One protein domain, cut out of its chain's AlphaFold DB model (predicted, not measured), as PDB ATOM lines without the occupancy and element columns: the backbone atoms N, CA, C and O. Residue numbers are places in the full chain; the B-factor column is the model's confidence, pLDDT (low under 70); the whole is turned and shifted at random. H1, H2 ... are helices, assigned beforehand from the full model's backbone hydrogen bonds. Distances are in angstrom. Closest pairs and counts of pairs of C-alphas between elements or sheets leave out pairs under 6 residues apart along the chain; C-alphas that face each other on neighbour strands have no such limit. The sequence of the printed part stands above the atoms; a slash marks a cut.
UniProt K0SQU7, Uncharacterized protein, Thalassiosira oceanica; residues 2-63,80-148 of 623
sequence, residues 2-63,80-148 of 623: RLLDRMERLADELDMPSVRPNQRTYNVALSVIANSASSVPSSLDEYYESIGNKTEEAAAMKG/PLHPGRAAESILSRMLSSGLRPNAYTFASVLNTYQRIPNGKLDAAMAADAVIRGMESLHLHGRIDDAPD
ATOM      1  N   ARG A   2     242.469 -41.291 299.675       82.12
ATOM      2  CA  ARG A   2     240.993 -41.474 299.608       82.12
ATOM      3  C   ARG A   2     240.317 -41.117 298.261       82.12
ATOM      4  O   ARG A   2     239.397 -41.813 297.858       82.12
ATOM      5  N   LEU A   3     240.780 -40.081 297.548       85.81
ATOM      6  CA  LEU A   3     240.313 -39.752 296.186       85.81
ATOM      7  C   LEU A   3     240.714 -40.789 295.116       85.81
ATOM      8  O   LEU A   3     239.871 -41.177 294.324       85.81
ATOM      9  N   LEU A   4     241.961 -41.270 295.117       86.31
ATOM     10  CA  LEU A   4     242.430 -42.354 294.239       86.31
ATOM     11  C   LEU A   4     241.693 -43.662 294.557       86.31
ATOM     12  O   LEU A   4     241.182 -44.303 293.648       86.31
ATOM     13  N   ASP A   5     241.558 -43.998 295.844       86.50
ATOM     14  CA  ASP A   5     240.812 -45.184 296.292       86.50
ATOM     15  C   ASP A   5     239.325 -45.112 295.882       86.50
ATOM     16  O   ASP A   5     238.677 -46.144 295.711       86.50
ATOM     17  N   ARG A   6     238.769 -43.899 295.715       86.50
ATOM     18  CA  ARG A   6     237.421 -43.690 295.174       86.50
ATOM     19  C   ARG A   6     237.388 -43.690 293.645       86.50
ATOM     20  O   ARG A   6     236.398 -44.157 293.106       86.50
ATOM     21  N   MET A   7     238.424 -43.219 292.950       87.31
ATOM     22  CA  MET A   7     238.511 -43.302 291.484       87.31
ATOM     23  C   MET A   7     238.626 -44.750 290.998       87.31
ATOM     24  O   MET A   7     237.911 -45.113 290.073       87.31
ATOM     25  N   GLU A   8     239.449 -45.582 291.649       85.62
ATOM     26  CA  GLU A   8     239.512 -47.030 291.378       85.62
ATOM     27  C   GLU A   8     238.133 -47.670 291.589       85.62
ATOM     28  O   GLU A   8     237.561 -48.234 290.667       85.62
ATOM     29  N   ARG A   9     237.503 -47.444 292.749       86.56
ATOM     30  CA  ARG A   9     236.141 -47.940 293.004       86.56
ATOM     31  C   ARG A   9     235.092 -47.443 292.012       86.56
ATOM     32  O   ARG A   9     234.231 -48.214 291.639       86.56
ATOM     33  N   LEU A  10     235.119 -46.184 291.575       87.06
ATOM     34  CA  LEU A  10     234.159 -45.700 290.571       87.06
ATOM     35  C   LEU A  10     234.414 -46.321 289.187       87.06
ATOM     36  O   LEU A  10     233.470 -46.511 288.425       87.06
ATOM     37  N   ALA A  11     235.663 -46.664 288.876       85.25
ATOM     38  CA  ALA A  11     236.014 -47.389 287.665       85.25
ATOM     39  C   ALA A  11     235.625 -48.875 287.703       85.25
ATOM     40  O   ALA A  11     235.276 -49.404 286.653       85.25
ATOM     41  N   ASP A  12     235.669 -49.518 288.874       85.31
ATOM     42  CA  ASP A  12     235.437 -50.961 289.028       85.31
ATOM     43  C   ASP A  12     233.993 -51.298 289.474       85.31
ATOM     44  O   ASP A  12     233.383 -52.223 288.948       85.31
ATOM     45  N   GLU A  13     233.417 -50.548 290.427       89.06
ATOM     46  CA  GLU A  13     232.063 -50.769 290.984       89.06
ATOM     47  C   GLU A  13     230.945 -50.291 290.039       89.06
ATOM     48  O   GLU A  13     229.827 -50.796 290.121       89.06
ATOM     49  N   LEU A  14     231.216 -49.290 289.187       85.06
ATOM     50  CA  LEU A  14     230.226 -48.642 288.307       85.06
ATOM     51  C   LEU A  14     230.597 -48.692 286.811       85.06
ATOM     52  O   LEU A  14     229.949 -48.017 286.015       85.06
ATOM     53  N   ASP A  15     231.664 -49.417 286.454       85.94
ATOM     54  CA  ASP A  15     232.309 -49.446 285.127       85.94
ATOM     55  C   ASP A  15     232.351 -48.081 284.412       85.94
ATOM     56  O   ASP A  15     231.861 -47.903 283.298       85.94
ATOM     57  N   MET A  16     232.927 -47.074 285.082       86.44
ATOM     58  CA  MET A  16     233.111 -45.730 284.520       86.44
ATOM     59  C   MET A  16     234.542 -45.552 283.980       86.44
ATOM     60  O   MET A  16     235.407 -45.031 284.695       86.44
ATOM     61  N   PRO A  17     234.844 -45.935 282.718       80.19
ATOM     62  CA  PRO A  17     236.202 -45.873 282.175       80.19
ATOM     63  C   PRO A  17     236.775 -44.450 282.111       80.19
ATOM     64  O   PRO A  17     237.986 -44.281 282.212       80.19
ATOM     65  N   SER A  18     235.926 -43.422 282.029       84.88
ATOM     66  CA  SER A  18     236.324 -42.007 282.081       84.88
ATOM     67  C   SER A  18     236.910 -41.567 283.432       84.88
ATOM     68  O   SER A  18     237.600 -40.550 283.492       84.88
ATOM     69  N   VAL A  19     236.658 -42.320 284.510       86.81
ATOM     70  CA  VAL A  19     237.134 -42.034 285.876       86.81
ATOM     71  C   VAL A  19     238.364 -42.884 286.242       86.81
ATOM     72  O   VAL A  19     238.987 -42.648 287.282       86.81
ATOM     73  N   ARG A  20     238.773 -43.835 285.381       84.75
ATOM     74  CA  ARG A  20     239.930 -44.720 285.615       84.75
ATOM     75  C   ARG A  20     241.201 -43.910 285.922       84.75
ATOM     76  O   ARG A  20     241.554 -43.007 285.157       84.75
ATOM     77  N   PRO A  21     241.919 -44.209 287.024       88.56
ATOM     78  CA  PRO A  21     243.198 -43.575 287.307       88.56
ATOM     79  C   PRO A  21     244.192 -43.799 286.168       88.56
ATOM     80  O   PRO A  21     244.424 -44.924 285.738       88.56
ATOM     81  N   ASN A  22     244.813 -42.718 285.708       90.19
ATOM     82  CA  ASN A  22     245.893 -42.771 284.731       90.19
ATOM     83  C   ASN A  22     247.254 -42.569 285.422       90.19
ATOM     84  O   ASN A  22     247.338 -42.272 286.618       90.19
ATOM     85  N   GLN A  23     248.338 -42.685 284.653       89.38
ATOM     86  CA  GLN A  23     249.710 -42.500 285.140       89.38
ATOM     87  C   GLN A  23     249.926 -41.159 285.864       89.38
ATOM     88  O   GLN A  23     250.662 -41.105 286.848       89.38
ATOM     89  N   ARG A  24     249.253 -40.078 285.441       90.19
ATOM     90  CA  ARG A  24     249.334 -38.773 286.117       90.19
ATOM     91  C   ARG A  24     248.653 -38.813 287.486       90.19
ATOM     92  O   ARG A  24     249.208 -38.263 288.433       90.19
ATOM     93  N   THR A  25     247.510 -39.489 287.623       91.38
ATOM     94  CA  THR A  25     246.828 -39.683 288.917       91.38
ATOM     95  C   THR A  25     247.717 -40.439 289.912       91.38
ATOM     96  O   THR A  25     247.869 -40.001 291.055       91.38
ATOM     97  N   TYR A  26     248.365 -41.524 289.471       90.69
ATOM     98  CA  TYR A  26     249.301 -42.292 290.302       90.69
ATOM     99  C   TYR A  26     250.574 -41.498 290.648       90.69
ATOM    100  O   TYR A  26     250.944 -41.428 291.819       90.69
ATOM    101  N   ASN A  27     251.191 -40.808 289.682       91.88
ATOM    102  CA  ASN A  27     252.372 -39.970 289.927       91.88
ATOM    103  C   ASN A  27     252.074 -38.784 290.874       91.88
ATOM    104  O   ASN A  27     252.908 -38.439 291.712       91.88
ATOM    105  N   VAL A  28     250.872 -38.193 290.820       91.75
ATOM    106  CA  VAL A  28     250.421 -37.196 291.812       91.75
ATOM    107  C   VAL A  28     250.258 -37.826 293.199       91.75
ATOM    108  O   VAL A  28     250.672 -37.231 294.191       91.75
ATOM    109  N   ALA A  29     249.702 -39.037 293.302       89.62
ATOM    110  CA  ALA A  29     249.595 -39.725 294.589       89.62
ATOM    111  C   ALA A  29     250.979 -40.017 295.202       89.62
ATOM    112  O   ALA A  29     251.185 -39.733 296.383       89.62
ATOM    113  N   LEU A  30     251.934 -40.507 294.404       89.62
ATOM    114  CA  LEU A  30     253.314 -40.763 294.835       89.62
ATOM    115  C   LEU A  30     254.037 -39.486 295.281       89.62
ATOM    116  O   LEU A  30     254.656 -39.484 296.344       89.62
ATOM    117  N   SER A  31     253.913 -38.381 294.538       88.94
ATOM    118  CA  SER A  31     254.555 -37.115 294.922       88.94
ATOM    119  C   SER A  31     254.006 -36.548 296.240       88.94
ATOM    120  O   SER A  31     254.753 -35.937 297.009       88.94
ATOM    121  N   VAL A  32     252.736 -36.808 296.576       88.75
ATOM    122  CA  VAL A  32     252.165 -36.470 297.891       88.75
ATOM    123  C   VAL A  32     252.760 -37.338 299.011       88.75
ATOM    124  O   VAL A  32     253.055 -36.802 300.082       88.75
ATOM    125  N   ILE A  33     253.007 -38.638 298.785       87.25
ATOM    126  CA  ILE A  33     253.722 -39.494 299.758       87.25
ATOM    127  C   ILE A  33     255.154 -38.988 299.948       87.25
ATOM    128  O   ILE A  33     255.565 -38.748 301.080       87.25
ATOM    129  N   ALA A  34     255.885 -38.743 298.857       87.19
ATOM    130  CA  ALA A  34     257.258 -38.245 298.912       87.19
ATOM    131  C   ALA A  34     257.365 -36.971 299.754       87.19
ATOM    132  O   ALA A  34     258.193 -36.887 300.660       87.19
ATOM    133  N   ASN A  35     256.476 -36.000 299.520       86.56
ATOM    134  CA  ASN A  35     256.469 -34.740 300.258       86.56
ATOM    135  C   ASN A  35     256.085 -34.896 301.742       86.56
ATOM    136  O   ASN A  35     256.649 -34.191 302.582       86.56
ATOM    137  N   SER A  36     255.194 -35.832 302.087       83.56
ATOM    138  CA  SER A  36     254.776 -36.081 303.478       83.56
ATOM    139  C   SER A  36     255.713 -37.002 304.273       83.56
ATOM    140  O   SER A  36     255.728 -36.907 305.498       83.56
ATOM    141  N   ALA A  37     256.564 -37.807 303.624       78.19
ATOM    142  CA  ALA A  37     257.504 -38.723 304.287       78.19
ATOM    143  C   ALA A  37     258.456 -38.040 305.297       78.19
ATOM    144  O   ALA A  37     258.830 -38.640 306.303       78.19
ATOM    145  N   SER A  38     258.799 -36.764 305.076       73.19
ATOM    146  CA  SER A  38     259.650 -35.970 305.979       73.19
ATOM    147  C   SER A  38     258.928 -35.406 307.211       73.19
ATOM    148  O   SER A  38     259.577 -34.887 308.116       73.19
ATOM    149  N   SER A  39     257.594 -35.413 307.223       70.44
ATOM    150  CA  SER A  39     256.756 -34.834 308.283       70.44
ATOM    151  C   SER A  39     255.340 -35.398 308.167       70.44
ATOM    152  O   SER A  39     254.440 -34.715 307.672       70.44
ATOM    153  N   VAL A  40     255.143 -36.644 308.603       61.62
ATOM    154  CA  VAL A  40     253.848 -37.331 308.497       61.62
ATOM    155  C   VAL A  40     252.778 -36.611 309.336       61.62
ATOM    156  O   VAL A  40     252.908 -36.533 310.559       61.62
ATOM    157  N   PRO A  41     251.703 -36.081 308.720       61.78
ATOM    158  CA  PRO A  41     250.526 -35.623 309.449       61.78
ATOM    159  C   PRO A  41     249.744 -36.832 309.968       61.78
ATOM    160  O   PRO A  41     249.566 -37.803 309.235       61.78
ATOM    161  N   SER A  42     249.188 -36.755 311.179       61.84
ATOM    162  CA  SER A  42     248.484 -37.882 311.822       61.84
ATOM    163  C   SER A  42     247.323 -38.470 310.998       61.84
ATOM    164  O   SER A  42     246.978 -39.630 311.169       61.84
ATOM    165  N   SER A  43     246.742 -37.703 310.068       65.12
ATOM    166  CA  SER A  43     245.680 -38.152 309.152       65.12
ATOM    167  C   SER A  43     246.164 -38.945 307.927       65.12
ATOM    168  O   SER A  43     245.349 -39.557 307.235       65.12
ATOM    169  N   LEU A  44     247.467 -38.926 307.628       69.19
ATOM    170  CA  LEU A  44     248.112 -39.842 306.678       69.19
ATOM    171  C   LEU A  44     248.674 -41.078 307.386       69.19
ATOM    172  O   LEU A  44     248.743 -42.135 306.768       69.19
ATOM    173  N   ASP A  45     249.001 -40.956 308.672       68.00
ATOM    174  CA  ASP A  45     249.495 -42.051 309.509       68.00
ATOM    175  C   ASP A  45     248.481 -43.209 309.574       68.00
ATOM    176  O   ASP A  45     248.792 -44.323 309.164       68.00
ATOM    177  N   GLU A  46     247.213 -42.907 309.894       68.56
ATOM    178  CA  GLU A  46     246.082 -43.858 309.826       68.56
ATOM    179  C   GLU A  46     245.993 -44.594 308.474       68.56
ATOM    180  O   GLU A  46     245.673 -45.783 308.407       68.56
ATOM    181  N   TYR A  47     246.261 -43.889 307.367       74.00
ATOM    182  CA  TYR A  47     246.237 -44.484 306.033       74.00
ATOM    183  C   TYR A  47     247.430 -45.424 305.830       74.00
ATOM    184  O   TYR A  47     247.232 -46.541 305.349       74.00
ATOM    185  N   TYR A  48     248.641 -45.022 306.219       70.88
ATOM    186  CA  TYR A  48     249.824 -45.870 306.071       70.88
ATOM    187  C   TYR A  48     249.806 -47.089 307.001       70.88
ATOM    188  O   TYR A  48     250.206 -48.168 306.561       70.88
ATOM    189  N   GLU A  49     249.275 -46.973 308.222       68.75
ATOM    190  CA  GLU A  49     248.963 -48.130 309.070       68.75
ATOM    191  C   GLU A  49     247.962 -49.058 308.362       68.75
ATOM    192  O   GLU A  49     248.180 -50.268 308.291       68.75
ATOM    193  N   SER A  50     246.884 -48.522 307.772       72.00
ATOM    194  CA  SER A  50     245.868 -49.340 307.084       72.00
ATOM    195  C   SER A  50     246.388 -50.078 305.840       72.00
ATOM    196  O   SER A  50     245.856 -51.131 305.491       72.00
ATOM    197  N   ILE A  51     247.422 -49.550 305.176       69.38
ATOM    198  CA  ILE A  51     248.131 -50.232 304.082       69.38
ATOM    199  C   ILE A  51     249.148 -51.234 304.646       69.38
ATOM    200  O   ILE A  51     249.201 -52.365 304.172       69.38
ATOM    201  N   GLY A  52     249.894 -50.860 305.692       63.84
ATOM    202  CA  GLY A  52     250.875 -51.721 306.357       63.84
ATOM    203  C   GLY A  52     250.264 -53.027 306.869       63.84
ATOM    204  O   GLY A  52     250.727 -54.099 306.486       63.84
ATOM    205  N   ASN A  53     249.169 -52.938 307.636       67.06
ATOM    206  CA  ASN A  53     248.452 -54.116 308.140       67.06
ATOM    207  C   ASN A  53     248.018 -55.041 306.983       67.06
ATOM    208  O   ASN A  53     248.291 -56.233 307.029       67.06
ATOM    209  N   LYS A  54     247.459 -54.494 305.890       65.25
ATOM    210  CA  LYS A  54     247.065 -55.286 304.707       65.25
ATOM    211  C   LYS A  54     248.243 -55.970 304.016       65.25
ATOM    212  O   LYS A  54     248.095 -57.090 303.537       65.25
ATOM    213  N   THR A  55     249.405 -55.315 303.935       60.22
ATOM    214  CA  THR A  55     250.609 -55.949 303.371       60.22
ATOM    215  C   THR A  55     251.140 -57.073 304.259       60.22
ATOM    216  O   THR A  55     251.618 -58.073 303.735       60.22
ATOM    217  N   GLU A  56     251.006 -56.956 305.581       59.38
ATOM    218  CA  GLU A  56     251.445 -57.981 306.535       59.38
ATOM    219  C   GLU A  56     250.448 -59.153 306.616       59.38
ATOM    220  O   GLU A  56     250.867 -60.307 306.644       59.38
ATOM    221  N   GLU A  57     249.143 -58.892 306.514       59.72
ATOM    222  CA  GLU A  57     248.095 -59.910 306.331       59.72
ATOM    223  C   GLU A  57     248.290 -60.694 305.016       59.72
ATOM    224  O   GLU A  57     248.224 -61.925 305.004       59.72
ATOM    225  N   ALA A  58     248.605 -60.003 303.913       57.31
ATOM    226  CA  ALA A  58     248.897 -60.634 302.623       57.31
ATOM    227  C   ALA A  58     250.225 -61.420 302.614       57.31
ATOM    228  O   ALA A  58     250.330 -62.428 301.914       57.31
ATOM    229  N   ALA A  59     251.226 -60.993 303.393       57.12
ATOM    230  CA  ALA A  59     252.469 -61.741 303.590       57.12
ATOM    231  C   ALA A  59     252.240 -63.002 304.441       57.12
ATOM    232  O   ALA A  59     252.701 -64.081 304.073       57.12
ATOM    233  N   ALA A  60     251.450 -62.906 305.515       56.31
ATOM    234  CA  ALA A  60     251.085 -64.051 306.351       56.31
ATOM    235  C   ALA A  60     250.327 -65.139 305.563       56.31
ATOM    236  O   ALA A  60     250.558 -66.328 305.779       56.31
ATOM    237  N   MET A  61     249.485 -64.760 304.591       57.31
ATOM    238  CA  MET A  61     248.845 -65.719 303.676       57.31
ATOM    239  C   MET A  61     249.803 -66.380 302.667       57.31
ATOM    240  O   MET A  61     249.432 -67.386 302.066       57.31
ATOM    241  N   LYS A  62     251.023 -65.859 302.468       48.38
ATOM    242  CA  LYS A  62     252.019 -66.430 301.542       48.38
ATOM    243  C   LYS A  62     252.943 -67.488 302.158       48.38
ATOM    244  O   LYS A  62     253.752 -68.058 301.433       48.38
ATOM    245  N   GLY A  63     252.802 -67.796 303.448       43.56
ATOM    246  CA  GLY A  63     253.510 -68.918 304.081       43.56
ATOM    247  C   GLY A  63     254.968 -68.645 304.464       43.56
ATOM    248  O   GLY A  63     255.692 -69.581 304.798       43.56
ATOM    249  N   PRO A  80     258.895 -45.895 310.768       65.62
ATOM    250  CA  PRO A  80     259.341 -44.928 309.767       65.62
ATOM    251  C   PRO A  80     259.257 -45.432 308.317       65.62
ATOM    252  O   PRO A  80     259.285 -44.613 307.404       65.62
ATOM    253  N   LEU A  81     259.120 -46.743 308.088       76.12
ATOM    254  CA  LEU A  81     259.032 -47.354 306.752       76.12
ATOM    255  C   LEU A  81     257.621 -47.309 306.138       76.12
ATOM    256  O   LEU A  81     257.461 -47.576 304.947       76.12
ATOM    257  N   HIS A  82     256.600 -46.947 306.921       79.19
ATOM    258  CA  HIS A  82     255.208 -46.827 306.478       79.19
ATOM    259  C   HIS A  82     254.995 -46.011 305.182       79.19
ATOM    260  O   HIS A  82     254.333 -46.536 304.280       79.19
ATOM    261  N   PRO A  83     255.543 -44.785 305.012       81.94
ATOM    262  CA  PRO A  83     255.414 -44.047 303.752       81.94
ATOM    263  C   PRO A  83     256.085 -44.751 302.559       81.94
ATOM    264  O   PRO A  83     255.547 -44.692 301.457       81.94
ATOM    265  N   GLY A  84     257.202 -45.457 302.764       86.06
ATOM    266  CA  GLY A  84     257.906 -46.196 301.708       86.06
ATOM    267  C   GLY A  84     257.097 -47.385 301.182       86.06
ATOM    268  O   GLY A  84     256.753 -47.430 300.000       86.06
ATOM    269  N   ARG A  85     256.649 -48.271 302.085       85.25
ATOM    270  CA  ARG A  85     255.734 -49.380 301.742       85.25
ATOM    271  C   ARG A  85     254.434 -48.886 301.096       85.25
ATOM    272  O   ARG A  85     253.883 -49.536 300.210       85.25
ATOM    273  N   ALA A  86     253.930 -47.720 301.509       85.56
ATOM    274  CA  ALA A  86     252.767 -47.112 300.872       85.56
ATOM    275  C   ALA A  86     253.061 -46.635 299.437       85.56
ATOM    276  O   ALA A  86     252.199 -46.781 298.574       85.56
ATOM    277  N   ALA A  87     254.257 -46.113 299.153       89.56
ATOM    278  CA  ALA A  87     254.674 -45.759 297.796       89.56
ATOM    279  C   ALA A  87     254.800 -47.001 296.894       89.56
ATOM    280  O   ALA A  87     254.283 -47.003 295.778       89.56
ATOM    281  N   GLU A  88     255.380 -48.091 297.402       89.25
ATOM    282  CA  GLU A  88     255.441 -49.388 296.707       89.25
ATOM    283  C   GLU A  88     254.057 -49.998 296.454       89.25
ATOM    284  O   GLU A  88     253.807 -50.548 295.382       89.25
ATOM    285  N   SER A  89     253.120 -49.855 297.397       88.00
ATOM    286  CA  SER A  89     251.724 -50.275 297.213       88.00
ATOM    287  C   SER A  89     251.038 -49.497 296.080       88.00
ATOM    288  O   SER A  89     250.316 -50.087 295.276       88.00
ATOM    289  N   ILE A  90     251.305 -48.192 295.955       89.81
ATOM    290  CA  ILE A  90     250.800 -47.365 294.847       89.81
ATOM    291  C   ILE A  90     251.461 -47.742 293.506       89.81
ATOM    292  O   ILE A  90     250.755 -47.859 292.505       89.81
ATOM    293  N   LEU A  91     252.772 -48.006 293.480       90.81
ATOM    294  CA  LEU A  91     253.477 -48.523 292.295       90.81
ATOM    295  C   LEU A  91     252.918 -49.894 291.855       90.81
ATOM    296  O   LEU A  91     252.692 -50.129 290.670       90.81
ATOM    297  N   SER A  92     252.628 -50.774 292.816       90.25
ATOM    298  CA  SER A  92     252.053 -52.106 292.581       90.25
ATOM    299  C   SER A  92     250.608 -52.046 292.078       90.25
ATOM    300  O   SER A  92     250.240 -52.840 291.213       90.25
ATOM    301  N   ARG A  93     249.805 -51.081 292.555       89.19
ATOM    302  CA  ARG A  93     248.469 -50.772 292.006       89.19
ATOM    303  C   ARG A  93     248.584 -50.322 290.554       89.19
ATOM    304  O   ARG A  93     247.979 -50.944 289.693       89.19
ATOM    305  N   MET A  94     249.450 -49.348 290.265       90.50
ATOM    306  CA  MET A  94     249.685 -48.855 288.902       90.50
ATOM    307  C   MET A  94     250.100 -49.976 287.926       90.50
ATOM    308  O   MET A  94     249.535 -50.075 286.838       90.50
ATOM    309  N   LEU A  95     251.027 -50.853 288.336       90.12
ATOM    310  CA  LEU A  95     251.448 -52.032 287.561       90.12
ATOM    311  C   LEU A  95     250.332 -53.074 287.377       90.12
ATOM    312  O   LEU A  95     250.321 -53.776 286.366       90.12
ATOM    313  N   SER A  96     249.415 -53.195 288.344       87.94
ATOM    314  CA  SER A  96     248.250 -54.093 288.276       87.94
ATOM    315  C   SER A  96     247.141 -53.540 287.377       87.94
ATOM    316  O   SER A  96     246.488 -54.305 286.677       87.94
ATOM    317  N   SER A  97     246.981 -52.214 287.310       86.19
ATOM    318  CA  SER A  97     246.078 -51.520 286.376       86.19
ATOM    319  C   SER A  97     246.552 -51.545 284.912       86.19
ATOM    320  O   SER A  97     245.974 -50.854 284.075       86.19
ATOM    321  N   GLY A  98     247.618 -52.286 284.590       85.12
ATOM    322  CA  GLY A  98     248.176 -52.392 283.237       85.12
ATOM    323  C   GLY A  98     248.920 -51.146 282.745       85.12
ATOM    324  O   GLY A  98     249.320 -51.095 281.583       85.12
ATOM    325  N   LEU A  99     249.131 -50.143 283.602       88.44
ATOM    326  CA  LEU A  99     249.890 -48.943 283.258       88.44
ATOM    327  C   LEU A  99     251.393 -49.217 283.378       88.44
ATOM    328  O   LEU A  99     251.827 -49.900 284.304       88.44
ATOM    329  N   ARG A 100     252.192 -48.627 282.483       88.44
ATOM    330  CA  ARG A 100     253.664 -48.675 282.524       88.44
ATOM    331  C   ARG A 100     254.206 -47.553 283.425       88.44
ATOM    332  O   ARG A 100     254.000 -46.382 283.096       88.44
ATOM    333  N   PRO A 101     254.864 -47.848 284.564       89.94
ATOM    334  CA  PRO A 101     255.652 -46.860 285.296       89.94
ATOM    335  C   PRO A 101     256.750 -46.263 284.413       89.94
ATOM    336  O   PRO A 101     257.332 -46.969 283.594       89.94
ATOM    337  N   ASN A 102     257.049 -44.982 284.610       90.56
ATOM    338  CA  ASN A 102     258.179 -44.313 283.964       90.56
ATOM    339  C   ASN A 102     259.266 -43.982 284.995       90.56
ATOM    340  O   ASN A 102     259.051 -44.142 286.201       90.56
ATOM    341  N   ALA A 103     260.412 -43.472 284.539       89.88
ATOM    342  CA  ALA A 103     261.503 -43.026 285.411       89.88
ATOM    343  C   ALA A 103     261.010 -42.110 286.557       89.88
ATOM    344  O   ALA A 103     261.373 -42.295 287.716       89.88
ATOM    345  N   TYR A 104     260.090 -41.178 286.277       90.56
ATOM    346  CA  TYR A 104     259.521 -40.296 287.306       90.56
ATOM    347  C   TYR A 104     258.724 -41.050 288.390       90.56
ATOM    348  O   TYR A 104     258.758 -40.659 289.562       90.56
ATOM    349  N   THR A 105     258.022 -42.134 288.039       92.00
ATOM    350  CA  THR A 105     257.316 -42.993 289.004       92.00
ATOM    351  C   THR A 105     258.305 -43.626 289.992       92.00
ATOM    352  O   THR A 105     258.105 -43.510 291.202       92.00
ATOM    353  N   PHE A 106     259.407 -44.219 289.514       92.88
ATOM    354  CA  PHE A 106     260.435 -44.825 290.377       92.88
ATOM    355  C   PHE A 106     261.221 -43.784 291.179       92.88
ATOM    356  O   PHE A 106     261.365 -43.931 292.393       92.88
ATOM    357  N   ALA A 107     261.647 -42.689 290.545       92.81
ATOM    358  CA  ALA A 107     262.279 -41.557 291.217       92.81
ATOM    359  C   ALA A 107     261.409 -41.006 292.365       92.81
ATOM    360  O   ALA A 107     261.930 -40.663 293.426       92.81
ATOM    361  N   SER A 108     260.081 -40.983 292.198       92.25
ATOM    362  CA  SER A 108     259.148 -40.588 293.262       92.25
ATOM    363  C   SER A 108     259.136 -41.569 294.439       92.25
ATOM    364  O   SER A 108     259.083 -41.115 295.581       92.25
ATOM    365  N   VAL A 109     259.223 -42.884 294.190       93.00
ATOM    366  CA  VAL A 109     259.318 -43.922 295.239       93.00
ATOM    367  C   VAL A 109     260.639 -43.806 296.005       93.00
ATOM    368  O   VAL A 109     260.620 -43.722 297.234       93.00
ATOM    369  N   LEU A 110     261.774 -43.705 295.307       92.31
ATOM    370  CA  LEU A 110     263.105 -43.549 295.921       92.31
ATOM    371  C   LEU A 110     263.202 -42.264 296.762       92.31
ATOM    372  O   LEU A 110     263.692 -42.285 297.890       92.31
ATOM    373  N   ASN A 111     262.633 -41.163 296.267       91.38
ATOM    374  CA  ASN A 111     262.516 -39.899 296.995       91.38
ATOM    375  C   ASN A 111     261.582 -39.988 298.226       91.38
ATOM    376  O   ASN A 111     261.686 -39.157 299.126       91.38
ATOM    377  N   THR A 112     260.690 -40.989 298.329       89.94
ATOM    378  CA  THR A 112     259.990 -41.253 299.603       89.94
ATOM    379  C   THR A 112     260.962 -41.796 300.646       89.94
ATOM    380  O   THR A 112     261.033 -41.231 301.737       89.94
ATOM    381  N   TYR A 113     261.767 -42.804 300.287       89.31
ATOM    382  CA  TYR A 113     262.743 -43.446 301.170       89.31
ATOM    383  C   TYR A 113     263.840 -42.480 301.628       89.31
ATOM    384  O   TYR A 113     264.116 -42.382 302.824       89.31
ATOM    385  N   GLN A 114     264.385 -41.681 300.708       88.00
ATOM    386  CA  GLN A 114     265.429 -40.693 300.996       88.00
ATOM    387  C   GLN A 114     264.997 -39.627 302.025       88.00
ATOM    388  O   GLN A 114     265.834 -39.048 302.722       88.00
ATOM    389  N   ARG A 115     263.691 -39.337 302.116       85.44
ATOM    390  CA  ARG A 115     263.128 -38.271 302.963       85.44
ATOM    391  C   ARG A 115     262.674 -38.754 304.344       85.44
ATOM    392  O   ARG A 115     262.217 -37.925 305.132       85.44
ATOM    393  N   ILE A 116     262.804 -40.046 304.661       82.25
ATOM    394  CA  ILE A 116     262.423 -40.612 305.964       82.25
ATOM    395  C   ILE A 116     263.436 -40.153 307.037       82.25
ATOM    396  O   ILE A 116     264.591 -40.576 307.010       82.25
ATOM    397  N   PRO A 117     263.043 -39.338 308.038       65.94
ATOM    398  CA  PRO A 117     263.994 -38.652 308.924       65.94
ATOM    399  C   PRO A 117     264.707 -39.567 309.935       65.94
ATOM    400  O   PRO A 117     265.692 -39.155 310.539       65.94
ATOM    401  N   ASN A 118     264.207 -40.792 310.123       61.94
ATOM    402  CA  ASN A 118     264.825 -41.861 310.919       61.94
ATOM    403  C   ASN A 118     264.864 -43.181 310.115       61.94
ATOM    404  O   ASN A 118     264.683 -44.263 310.680       61.94
ATOM    405  N   GLY A 119     265.000 -43.091 308.786       55.44
ATOM    406  CA  GLY A 119     265.039 -44.239 307.878       55.44
ATOM    407  C   GLY A 119     266.351 -45.003 308.016       55.44
ATOM    408  O   GLY A 119     267.341 -44.649 307.387       55.44
ATOM    409  N   LYS A 120     266.348 -46.033 308.868       73.19
ATOM    410  CA  LYS A 120     267.472 -46.960 309.072       73.19
ATOM    411  C   LYS A 120     267.824 -47.716 307.784       73.19
ATOM    412  O   LYS A 120     267.085 -47.647 306.805       73.19
ATOM    413  N   LEU A 121     268.893 -48.511 307.856       80.81
ATOM    414  CA  LEU A 121     269.309 -49.570 306.925       80.81
ATOM    415  C   LEU A 121     268.189 -50.148 306.030       80.81
ATOM    416  O   LEU A 121     268.327 -50.147 304.810       80.81
ATOM    417  N   ASP A 122     267.062 -50.554 306.622       83.38
ATOM    418  CA  ASP A 122     265.867 -51.078 305.941       83.38
ATOM    419  C   ASP A 122     265.383 -50.206 304.755       83.38
ATOM    420  O   ASP A 122     264.978 -50.724 303.718       83.38
ATOM    421  N   ALA A 123     265.440 -48.875 304.883       85.69
ATOM    422  CA  ALA A 123     265.034 -47.916 303.852       85.69
ATOM    423  C   ALA A 123     266.042 -47.816 302.693       85.69
ATOM    424  O   ALA A 123     265.653 -47.524 301.564       85.69
ATOM    425  N   ALA A 124     267.328 -48.068 302.956       88.19
ATOM    426  CA  ALA A 124     268.355 -48.150 301.921       88.19
ATOM    427  C   ALA A 124     268.291 -49.504 301.192       88.19
ATOM    428  O   ALA A 124     268.304 -49.539 299.965       88.19
ATOM    429  N   MET A 125     268.079 -50.600 301.930       88.62
ATOM    430  CA  MET A 125     267.799 -51.923 301.355       88.62
ATOM    431  C   MET A 125     266.539 -51.921 300.474       88.62
ATOM    432  O   MET A 125     266.541 -52.519 299.399       88.62
ATOM    433  N   ALA A 126     265.479 -51.219 300.884       89.12
ATOM    434  CA  ALA A 126     264.280 -51.046 300.065       89.12
ATOM    435  C   ALA A 126     264.543 -50.192 298.810       89.12
ATOM    436  O   ALA A 126     264.062 -50.533 297.732       89.12
ATOM    437  N   ALA A 127     265.354 -49.130 298.905       91.44
ATOM    438  CA  ALA A 127     265.758 -48.343 297.737       91.44
ATOM    439  C   ALA A 127     266.532 -49.190 296.703       91.44
ATOM    440  O   ALA A 127     266.202 -49.152 295.516       91.44
ATOM    441  N   ASP A 128     267.479 -50.022 297.149       90.94
ATOM    442  CA  ASP A 128     268.176 -50.998 296.297       90.94
ATOM    443  C   ASP A 128     267.209 -52.008 295.663       90.94
ATOM    444  O   ASP A 128     267.306 -52.302 294.469       90.94
ATOM    445  N   ALA A 129     266.256 -52.534 296.439       91.44
ATOM    446  CA  ALA A 129     265.249 -53.470 295.943       91.44
ATOM    447  C   ALA A 129     264.337 -52.832 294.880       91.44
ATOM    448  O   ALA A 129     264.018 -53.480 293.882       91.44
ATOM    449  N   VAL A 130     263.975 -51.553 295.034       92.88
ATOM    450  CA  VAL A 130     263.212 -50.785 294.037       92.88
ATOM    451  C   VAL A 130     264.012 -50.590 292.744       92.88
ATOM    452  O   VAL A 130     263.444 -50.750 291.664       92.88
ATOM    453  N   ILE A 131     265.322 -50.317 292.816       93.31
ATOM    454  CA  ILE A 131     266.177 -50.209 291.619       93.31
ATOM    455  C   ILE A 131     266.336 -51.566 290.929       93.31
ATOM    456  O   ILE A 131     266.092 -51.664 289.730       93.31
ATOM    457  N   ARG A 132     266.651 -52.637 291.667       92.12
ATOM    458  CA  ARG A 132     266.730 -54.004 291.113       92.12
ATOM    459  C   ARG A 132     265.386 -54.459 290.525       92.12
ATOM    460  O   ARG A 132     265.350 -55.158 289.512       92.12
ATOM    461  N   GLY A 133     264.275 -54.010 291.110       91.12
ATOM    462  CA  GLY A 133     262.928 -54.161 290.561       91.12
ATOM    463  C   GLY A 133     262.741 -53.414 289.237       91.12
ATOM    464  O   GLY A 133     262.223 -53.997 288.289       91.12
ATOM    465  N   MET A 134     263.203 -52.164 289.137       92.62
ATOM    466  CA  MET A 134     263.189 -51.378 287.896       92.62
ATOM    467  C   MET A 134     264.049 -52.033 286.799       92.62
ATOM    468  O   MET A 134     263.573 -52.209 285.681       92.62
ATOM    469  N   GLU A 135     265.265 -52.481 287.129       91.25
ATOM    470  CA  GLU A 135     266.148 -53.234 286.223       91.25
ATOM    471  C   GLU A 135     265.458 -54.487 285.665       91.25
ATOM    472  O   GLU A 135     265.431 -54.700 284.453       91.25
ATOM    473  N   SER A 136     264.844 -55.288 286.542       91.69
ATOM    474  CA  SER A 136     264.106 -56.490 286.149       91.69
ATOM    475  C   SER A 136     262.876 -56.163 285.294       91.69
ATOM    476  O   SER A 136     262.643 -56.809 284.273       91.69
ATOM    477  N   LEU A 137     262.095 -55.139 285.651       90.38
ATOM    478  CA  LEU A 137     260.923 -54.725 284.872       90.38
ATOM    479  C   LEU A 137     261.300 -54.212 283.475       90.38
ATOM    480  O   LEU A 137     260.531 -54.432 282.538       90.38
ATOM    481  N   HIS A 138     262.463 -53.575 283.324       90.38
ATOM    482  CA  HIS A 138     262.969 -53.141 282.023       90.38
ATOM    483  C   HIS A 138     263.421 -54.338 281.173       90.38
ATOM    484  O   HIS A 138     262.979 -54.477 280.036       90.38
ATOM    485  N   LEU A 139     264.188 -55.270 281.756       89.06
ATOM    486  CA  LEU A 139     264.622 -56.507 281.088       89.06
ATOM    487  C   LEU A 139     263.444 -57.362 280.583       89.06
ATOM    488  O   LEU A 139     263.522 -57.963 279.516       89.06
ATOM    489  N   HIS A 140     262.328 -57.383 281.318       88.38
ATOM    490  CA  HIS A 140     261.092 -58.069 280.916       88.38
ATOM    491  C   HIS A 140     260.174 -57.227 280.000       88.38
ATOM    492  O   HIS A 140     259.018 -57.599 279.792       88.38
ATOM    493  N   GLY A 141     260.620 -56.067 279.499       87.44
ATOM    494  CA  GLY A 141     259.828 -55.202 278.614       87.44
ATOM    495  C   GLY A 141     258.532 -54.662 279.237       87.44
ATOM    496  O   GLY A 141     257.594 -54.303 278.517       87.44
ATOM    497  N   ARG A 142     258.444 -54.621 280.576       85.62
ATOM    498  CA  ARG A 142     257.284 -54.107 281.331       85.62
ATOM    499  C   ARG A 142     257.358 -52.606 281.603       85.62
ATOM    500  O   ARG A 142     256.320 -52.007 281.877       85.62
ATOM    501  N   ILE A 143     258.552 -52.017 281.521       88.19
ATOM    502  CA  ILE A 143     258.774 -50.567 281.495       88.19
ATOM    503  C   ILE A 143     259.733 -50.213 280.362       88.19
ATOM    504  O   ILE A 143     260.684 -50.945 280.085       88.19
ATOM    505  N   ASP A 144     259.473 -49.079 279.721       86.12
ATOM    506  CA  ASP A 144     260.213 -48.639 278.535       86.12
ATOM    507  C   ASP A 144     261.475 -47.845 278.930       86.12
ATOM    508  O   ASP A 144     262.477 -47.855 278.219       86.12
ATOM    509  N   ASP A 145     261.450 -47.214 280.110       86.19
ATOM    510  CA  ASP A 145     262.593 -46.528 280.715       86.19
ATOM    511  C   ASP A 145     263.513 -47.504 281.469       86.19
ATOM    512  O   ASP A 145     263.104 -48.129 282.451       86.19
ATOM    513  N   ALA A 146     264.787 -47.545 281.078       87.44
ATOM    514  CA  ALA A 146     265.865 -48.072 281.912       87.44
ATOM    515  C   ALA A 146     266.099 -47.181 283.157       87.44
ATOM    516  O   ALA A 146     265.777 -45.986 283.124       87.44
ATOM    517  N   PRO A 147     266.704 -47.705 284.242       90.56
ATOM    518  CA  PRO A 147     267.189 -46.875 285.342       90.56
ATOM    519  C   PRO A 147     268.212 -45.841 284.855       90.56
ATOM    520  O   PRO A 147     269.230 -46.186 284.266       90.56
ATOM    521  N   ASP A 148     267.929 -44.571 285.123       91.62
ATOM    522  CA  ASP A 148     268.818 -43.429 284.863       91.62
ATOM    523  C   ASP A 148     269.727 -43.119 286.073       91.62
ATOM    524  O   ASP A 148     269.368 -43.448 287.210       91.62
TER     525      ASP A 148
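Overview. This is residues 2 to 63 and 80 to 148 of the 623 residues of an uncharacterized protein of Thalassiosira oceanica (UniProt K0SQU7). H2, H4 and H5 form an up-and-down bundle, with H6 beside H5 and H1 at one side. H3 crosses near H4's beginning, residues 56 to 63 sticking out. With 131 printed residues and six named helices it is all helix and compact: radius of gyration of the C-alphas 14.8 A, spans 43 by 38 by 34 A.

Arrangement. Start at H1, residues 2 to 13: Leu 4 alone only just touches H2, residues 23 to 36, with 3 C-alpha pairs within 8 A. H3, residues 42 to 60, touches H4, residues 82 to 96, at a steep tilt of 64 degrees. H5, residues 103 to 114, forms hairpins with H4 and H6, residues 121 to 139. In H3 12 of 15 O i to N i+4 pairs are within hydrogen-bond range, elsewhere every one.

Along the chain. Find C-alpha 2 at (240.993, -41.474, 299.608), H1's start; H6 runs 27.2 A to C-alpha 139 at (264.622, -56.507, 281.088).

Size, cuts and confidence. C-alphas 63 and 80 are 25.3 A apart across the cut; 25 residues have pLDDT under 70.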